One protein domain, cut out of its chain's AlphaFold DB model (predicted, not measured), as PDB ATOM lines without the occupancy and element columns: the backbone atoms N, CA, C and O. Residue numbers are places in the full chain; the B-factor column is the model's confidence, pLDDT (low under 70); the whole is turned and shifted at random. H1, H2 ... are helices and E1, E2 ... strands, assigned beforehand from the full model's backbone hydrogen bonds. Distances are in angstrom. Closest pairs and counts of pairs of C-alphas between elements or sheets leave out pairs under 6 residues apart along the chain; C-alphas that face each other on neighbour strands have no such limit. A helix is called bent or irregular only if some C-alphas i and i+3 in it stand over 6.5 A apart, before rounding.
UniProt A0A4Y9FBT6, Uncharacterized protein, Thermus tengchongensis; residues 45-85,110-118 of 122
ATOM      1  N   SER A  45     -70.148 -93.457  58.051       93.12
ATOM      2  CA  SER A  45     -69.461 -94.406  58.928       93.12
ATOM      3  C   SER A  45     -68.514 -93.718  59.916       93.12
ATOM      4  O   SER A  45     -68.096 -92.575  59.725       93.12
ATOM      5  N   LEU A  46     -68.129 -94.440  60.975       94.06
ATOM      6  CA  LEU A  46     -67.107 -93.978  61.923       94.06
ATOM      7  C   LEU A  46     -65.751 -93.755  61.236       94.06
ATOM      8  O   LEU A  46     -65.050 -92.797  61.553       94.06
ATOM      9  N   GLU A  47     -65.400 -94.632  60.294       94.56
ATOM     10  CA  GLU A  47     -64.168 -94.529  59.513       94.56
ATOM     11  C   GLU A  47     -64.154 -93.249  58.677       94.56
ATOM     12  O   GLU A  47     -63.175 -92.513  58.723       94.56
ATOM     13  N   GLU A  48     -65.254 -92.912  57.997       96.12
ATOM     14  CA  GLU A  48     -65.343 -91.672  57.221       96.12
ATOM     15  C   GLU A  48     -65.097 -90.431  58.092       96.12
ATOM     16  O   GLU A  48     -64.350 -89.528  57.708       96.12
ATOM     17  N   LEU A  49     -65.690 -90.384  59.287       96.81
ATOM     18  CA  LEU A  49     -65.451 -89.299  60.236       96.81
ATOM     19  C   LEU A  49     -63.979 -89.239  60.676       96.81
ATOM     20  O   LEU A  49     -63.394 -88.155  60.730       96.81
ATOM     21  N   GLY A  50     -63.377 -90.397  60.955       96.81
ATOM     22  CA  GLY A  50     -61.963 -90.519  61.301       96.81
ATOM     23  C   GLY A  50     -61.035 -90.030  60.186       96.81
ATOM     24  O   GLY A  50     -60.122 -89.245  60.439       96.81
ATOM     25  N   GLU A  51     -61.312 -90.411  58.940       97.69
ATOM     26  CA  GLU A  51     -60.541 -90.007  57.762       97.69
ATOM     27  C   GLU A  51     -60.652 -88.497  57.491       97.69
ATOM     28  O   GLU A  51     -59.660 -87.868  57.121       97.69
ATOM     29  N   ARG A  52     -61.806 -87.870  57.762       97.69
ATOM     30  CA  ARG A  52     -61.957 -86.404  57.685       97.69
ATOM     31  C   ARG A  52     -61.099 -85.676  58.725       97.69
ATOM     32  O   ARG A  52     -60.481 -84.663  58.401       97.69
ATOM     33  N   LEU A  53     -61.039 -86.172  59.962       98.06
ATOM     34  CA  LEU A  53     -60.184 -85.593  61.008       98.06
ATOM     35  C   LEU A  53     -58.698 -85.818  60.708       98.06
ATOM     36  O   LEU A  53     -57.889 -84.905  60.880       98.06
ATOM     37  N   LYS A  54     -58.342 -86.997  60.186       98.06
ATOM     38  CA  LYS A  54     -56.996 -87.282  59.680       98.06
ATOM     39  C   LYS A  54     -56.598 -86.287  58.586       98.06
ATOM     40  O   LYS A  54     -55.541 -85.676  58.697       98.06
ATOM     41  N   ALA A  55     -57.459 -86.057  57.594       98.25
ATOM     42  CA  ALA A  55     -57.195 -85.116  56.505       98.25
ATOM     43  C   ALA A  55     -56.964 -83.678  57.008       98.25
ATOM     44  O   ALA A  55     -56.121 -82.959  56.474       98.25
ATOM     45  N   GLN A  56     -57.655 -83.251  58.073       98.31
ATOM     46  CA  GLN A  56     -57.389 -81.954  58.708       98.31
ATOM     47  C   GLN A  56     -55.980 -81.877  59.318       98.31
ATOM     48  O   GLN A  56     -55.330 -80.835  59.215       98.31
ATOM     49  N   LEU A  57     -55.499 -82.953  59.945       98.31
ATOM     50  CA  LEU A  57     -54.137 -83.027  60.483       98.31
ATOM     51  C   LEU A  57     -53.094 -83.067  59.360       98.31
ATOM     52  O   LEU A  57     -52.099 -82.345  59.424       98.31
ATOM     53  N   GLU A  58     -53.345 -83.835  58.300       98.25
ATOM     54  CA  GLU A  58     -52.486 -83.884  57.110       98.25
ATOM     55  C   GLU A  58     -52.366 -82.505  56.448       98.25
ATOM     56  O   GLU A  58     -51.257 -82.045  56.170       98.25
ATOM     57  N   ALA A  59     -53.476 -81.769  56.320       97.88
ATOM     58  CA  ALA A  59     -53.483 -80.387  55.832       97.88
ATOM     59  C   ALA A  59     -52.672 -79.412  56.713       97.88
ATOM     60  O   ALA A  59     -52.300 -78.331  56.261       97.88
ATOM     61  N   ARG A  60     -52.374 -79.784  57.965       96.94
ATOM     62  CA  ARG A  60     -51.534 -79.024  58.912       96.94
ATOM     63  C   ARG A  60     -50.079 -79.522  58.950       96.94
ATOM     64  O   ARG A  60     -49.296 -79.077  59.795       96.94
ATOM     65  N   GLY A  61     -49.709 -80.424  58.041       97.69
ATOM     66  CA  GLY A  61     -48.352 -80.950  57.890       97.69
ATOM     67  C   GLY A  61     -48.016 -82.124  58.809       97.69
ATOM     68  O   GLY A  61     -46.838 -82.417  59.001       97.69
ATOM     69  N   PHE A  62     -49.017 -82.777  59.405       97.88
ATOM     70  CA  PHE A  62     -48.809 -84.041  60.107       97.88
ATOM     71  C   PHE A  62     -48.796 -85.209  59.117       97.88
ATOM     72  O   PHE A  62     -49.564 -85.243  58.163       97.88
ATOM     73  N   PHE A  63     -47.954 -86.202  59.373       97.06
ATOM     74  CA  PHE A  63     -47.825 -87.397  58.546       97.06
ATOM     75  C   PHE A  63     -48.347 -88.617  59.289       97.06
ATOM     76  O   PHE A  63     -48.053 -88.799  60.474       97.06
ATOM     77  N   LEU A  64     -49.093 -89.464  58.579       96.56
ATOM     78  CA  LEU A  64     -49.612 -90.714  59.119       96.56
ATOM     79  C   LEU A  64     -48.482 -91.590  59.668       96.56
ATOM     80  O   LEU A  64     -47.500 -91.871  58.980       96.56
ATOM     81  N   ARG A  65     -48.641 -92.035  60.916       95.38
ATOM     82  CA  ARG A  65     -47.768 -93.029  61.546       95.38
ATOM     83  C   ARG A  65     -48.442 -94.383  61.625       95.38
ATOM     84  O   ARG A  65     -47.855 -95.378  61.225       95.38
ATOM     85  N   CYS A  66     -49.678 -94.407  62.106       94.00
ATOM     86  CA  CYS A  66     -50.478 -95.619  62.145       94.00
ATOM     87  C   CYS A  66     -51.968 -95.281  62.148       94.00
ATOM     88  O   CYS A  66     -52.369 -94.186  62.555       94.00
ATOM     89  N   ARG A  67     -52.789 -96.242  61.719       94.00
ATOM     90  CA  ARG A  67     -54.242 -96.214  61.894       94.00
ATOM     91  C   ARG A  67     -54.759 -97.605  62.217       94.00
ATOM     92  O   ARG A  67     -54.199 -98.591  61.749       94.00
ATOM     93  N   THR A  68     -55.850 -97.671  62.962       92.06
ATOM     94  CA  THR A  68     -56.634 -98.890  63.125       92.06
ATOM     95  C   THR A  68     -58.120 -98.561  63.129       92.06
ATOM     96  O   THR A  68     -58.545 -97.534  63.663       92.06
ATOM     97  N   TYR A  69     -58.905 -99.445  62.530       91.62
ATOM     98  CA  TYR A  69     -60.356 -99.419  62.584       91.62
ATOM     99  C   TYR A  69     -60.829-100.794  63.034       91.62
ATOM    100  O   TYR A  69     -60.622-101.790  62.345       91.62
ATOM    101  N   ASN A  70     -61.469-100.840  64.198       86.81
ATOM    102  CA  ASN A  70     -62.074-102.058  64.711       86.81
ATOM    103  C   ASN A  70     -63.587-101.889  64.622       86.81
ATOM    104  O   ASN A  70     -64.160-101.102  65.370       86.81
ATOM    105  N   ALA A  71     -64.235-102.633  63.725       81.69
ATOM    106  CA  ALA A  71     -65.688-102.584  63.556       81.69
ATOM    107  C   ALA A  71     -66.450-103.269  64.707       81.69
ATOM    108  O   ALA A  71     -67.592-102.923  64.991       81.69
ATOM    109  N   LEU A  72     -65.822-104.250  65.363       78.75
ATOM    110  CA  LEU A  72     -66.440-105.097  66.388       78.75
ATOM    111  C   LEU A  72     -65.465-105.417  67.540       78.75
ATOM    112  O   LEU A  72     -65.228-106.593  67.822       78.75
ATOM    113  N   PRO A  73     -64.846-104.429  68.214       69.56
ATOM    114  CA  PRO A  73     -64.039-104.736  69.385       69.56
ATOM    115  C   PRO A  73     -64.997-105.232  70.476       69.56
ATOM    116  O   PRO A  73     -65.871-104.505  70.963       69.56
ATOM    117  N   LEU A  74     -64.886-106.520  70.795       65.62
ATOM    118  CA  LEU A  74     -65.675-107.169  71.836       65.62
ATOM    119  C   LEU A  74     -65.583-106.321  73.123       65.62
ATOM    120  O   LEU A  74     -64.485-105.965  73.541       65.62
ATOM    121  N   PHE A  75     -66.733-105.972  73.715       59.84
ATOM    122  CA  PHE A  75     -66.887-105.129  74.920       59.84
ATOM    123  C   PHE A  75     -66.598-103.613  74.799       59.84
ATOM    124  O   PHE A  75     -66.567-102.938  75.826       59.84
ATOM    125  N   GLY A  76     -66.443-103.042  73.596       64.69
ATOM    126  CA  GLY A  76     -66.192-101.593  73.428       64.69
ATOM    127  C   GLY A  76     -66.977-100.885  72.315       64.69
ATOM    128  O   GLY A  76     -67.114 -99.663  72.359       64.69
ATOM    129  N   GLY A  77     -67.533-101.634  71.353       81.62
ATOM    130  CA  GLY A  77     -68.192-101.062  70.170       81.62
ATOM    131  C   GLY A  77     -67.193-100.441  69.182       81.62
ATOM    132  O   GLY A  77     -66.032-100.261  69.527       81.62
ATOM    133  N   PRO A  78     -67.590-100.145  67.933       89.62
ATOM    134  CA  PRO A  78     -66.637 -99.795  66.885       89.62
ATOM    135  C   PRO A  78     -65.759 -98.605  67.277       89.62
ATOM    136  O   PRO A  78     -66.228 -97.642  67.881       89.62
ATOM    137  N   GLN A  79     -64.486 -98.657  66.907       93.06
ATOM    138  CA  GLN A  79     -63.525 -97.601  67.209       93.06
ATOM    139  C   GLN A  79     -62.616 -97.330  66.016       93.06
ATOM    140  O   GLN A  79     -62.260 -98.239  65.263       93.06
ATOM    141  N   TYR A  80     -62.197 -96.081  65.890       94.38
ATOM    142  CA  TYR A  80     -61.195 -95.640  64.936       94.38
ATOM    143  C   TYR A  80     -60.077 -94.946  65.705       94.38
ATOM    144  O   TYR A  80     -60.331 -94.062  66.518       94.38
ATOM    145  N   THR A  81     -58.836 -95.359  65.480       95.06
ATOM    146  CA  THR A  81     -57.654 -94.722  66.068       95.06
ATOM    147  C   THR A  81     -56.710 -94.323  64.957       95.06
ATOM    148  O   THR A  81     -56.409 -95.130  64.079       95.06
ATOM    149  N   VAL A  82     -56.198 -93.102  65.012       95.88
ATOM    150  CA  VAL A  82     -55.151 -92.646  64.103       95.88
ATOM    151  C   VAL A  82     -54.098 -91.869  64.873       95.88
ATOM    152  O   VAL A  82     -54.410 -91.101  65.783       95.88
ATOM    153  N   ARG A  83     -52.834 -92.090  64.514       96.31
ATOM    154  CA  ARG A  83     -51.695 -91.344  65.045       96.31
ATOM    155  C   ARG A  83     -50.930 -90.711  63.901       96.31
ATOM    156  O   ARG A  83     -50.598 -91.382  62.918       96.31
ATOM    157  N   LEU A  84     -50.638 -89.427  64.042       97.12
ATOM    158  CA  LEU A  84     -49.841 -88.675  63.088       97.12
ATOM    159  C   LEU A  84     -48.745 -87.897  63.815       97.12
ATOM    160  O   LEU A  84     -48.817 -87.685  65.024       97.12
ATOM    161  N   ALA A  85     -47.727 -87.466  63.075       97.12
ATOM    162  CA  ALA A  85     -46.630 -86.684  63.631       97.12
ATOM    163  C   ALA A  85     -46.112 -85.614  62.666       97.12
ATOM    164  O   ALA A  85     -46.113 -85.807  61.452       97.12
ATOM    165  N   PRO A 110     -51.777 -85.417  72.793       95.50
ATOM    166  CA  PRO A 110     -50.391 -85.651  72.421       95.50
ATOM    167  C   PRO A 110     -50.081 -87.144  72.382       95.50
ATOM    168  O   PRO A 110     -50.467 -87.903  73.268       95.50
ATOM    169  N   ALA A 111     -49.361 -87.567  71.348       92.69
ATOM    170  CA  ALA A 111     -48.917 -88.946  71.188       92.69
ATOM    171  C   ALA A 111     -47.423 -88.993  70.862       92.69
ATOM    172  O   ALA A 111     -46.837 -88.006  70.419       92.69
ATOM    173  N   SER A 112     -46.803 -90.162  71.045       90.31
ATOM    174  CA  SER A 112     -45.434 -90.375  70.569       90.31
ATOM    175  C   SER A 112     -45.364 -90.137  69.052       90.31
ATOM    176  O   SER A 112     -46.163 -90.733  68.320       90.31
ATOM    177  N   PRO A 113     -44.399 -89.343  68.546       90.81
ATOM    178  CA  PRO A 113     -44.192 -89.171  67.107       90.81
ATOM    179  C   PRO A 113     -43.694 -90.456  66.420       90.81
ATOM    180  O   PRO A 113     -43.772 -90.565  65.194       90.81
ATOM    181  N   ASN A 114     -43.217 -91.424  67.216       87.56
ATOM    182  CA  ASN A 114     -42.746 -92.745  66.807       87.56
ATOM    183  C   ASN A 114     -43.539 -93.825  67.574       87.56
ATOM    184  O   ASN A 114     -43.043 -94.360  68.571       87.56
ATOM    185  N   PRO A 115     -44.807 -94.088  67.211       80.25
ATOM    186  CA  PRO A 115     -45.579 -95.155  67.838       80.25
ATOM    187  C   PRO A 115     -45.013 -96.542  67.466       80.25
ATOM    188  O   PRO A 115     -44.294 -96.657  66.470       80.25
ATOM    189  N   PRO A 116     -45.335 -97.597  68.239       78.06
ATOM    190  CA  PRO A 116     -45.084 -98.975  67.815       78.06
ATOM    191  C   PRO A 116     -45.758 -99.281  66.463       78.06
ATOM    192  O   PRO A 116     -46.627 -98.536  66.012       78.06
ATOM    193  N   LEU A 117     -45.337-100.375  65.812       70.75
ATOM    194  CA  LEU A 117     -45.880-100.799  64.509       70.75
ATOM    195  C   LEU A 117     -47.393-101.046  64.569       70.75
ATOM    196  O   LEU A 117     -48.118-100.672  63.648       70.75
ATOM    197  N   ASP A 118     -47.863-101.626  65.671       71.56
ATOM    198  CA  ASP A 118     -49.286-101.755  65.950       71.56
ATOM    199  C   ASP A 118     -49.842-100.402  66.399       71.56
ATOM    200  O   ASP A 118     -49.210 -99.692  67.180       71.56
TER     201      ASP A 118
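Overview. This is residues 45 to 85 and 110 to 118 of the 122 residues of an uncharacterized protein of Thermus tengchongensis (UniProt A0A4Y9FBT6). A two-stranded hairpin, E1 and E2, makes a narrow slab, and the single helix H1 packs lengthwise over one face of it, nearer to E2 than to E1. The turn of the hairpin, residues 72 to 77, sticks out free at one end, and a short separate stretch, residues 110 to 118, lies on the side of the slab away from H1. The printed part has 50 residues, with one named helix and two named strands in the order H1, E1, E2; the sheet's order is E1 - E2, antiparallel, and the class is mixed, helices and strands. The whole is only just compact, close to loose, with a radius of gyration of the C-alphas of 11.7 A, and its C-alphas span 33 by 24 by 16 A.

Along the chain. E1 is residues 63 to 70, Phe 63 to Asn 70, and measures 21.4 A from first to last C-alpha. It begins at C-alpha 63, at (-47.825, -87.397, 58.546). E2 is residues 79 to 85, Gln 79 to Ala 85, and measures 20.4 A, ending at C-alpha 85, at (-46.630, -86.684, 63.631). H1 is residues 46 to 58, Leu 46 to Glu 58, with 18.4 A from first to last C-alpha; it begins at C-alpha 46, at (-67.107, -93.978, 61.923). Residues 110 to 118 hold no named helix and no named strand.

Arrangement. E1 and E2 are antiparallel neighbours and form a hairpin, with 170 degrees between their N-to-C directions. C-alphas 67 and 82 face each other at 4.3 A. Among the backbone pairs within hydrogen-bond range are N 68 and O 81, 2.8 A, and N 83 and O 66, 2.9 A. The closest C-alphas of H1 and E2 are those of Glu 47 and Tyr 80, 6.3 A apart, and the two centres are 9.0 A apart. The closest C-alphas of H1 and E1 are those of Glu 47 and Tyr 69, 6.9 A apart, with 10.4 A from centre to centre. H1 is not bent, and each of its O i to N i+4 pairs is within hydrogen-bond range.

Size, cuts and confidence. The two C-alphas farthest apart are those of Gly 61 and Phe 75, at 34.9 A. Residues 86 to 109 are cut out and not printed; C-alphas 85 and 110 are 9.6 A apart across the cut. The link from H1 to E1, 4 residues, is tight, and the link from E1 to E2, 8 residues, is short. The mean pLDDT of the printed part is 90.2, and residues 73 to 76, within the stretch that stands free, are under 70.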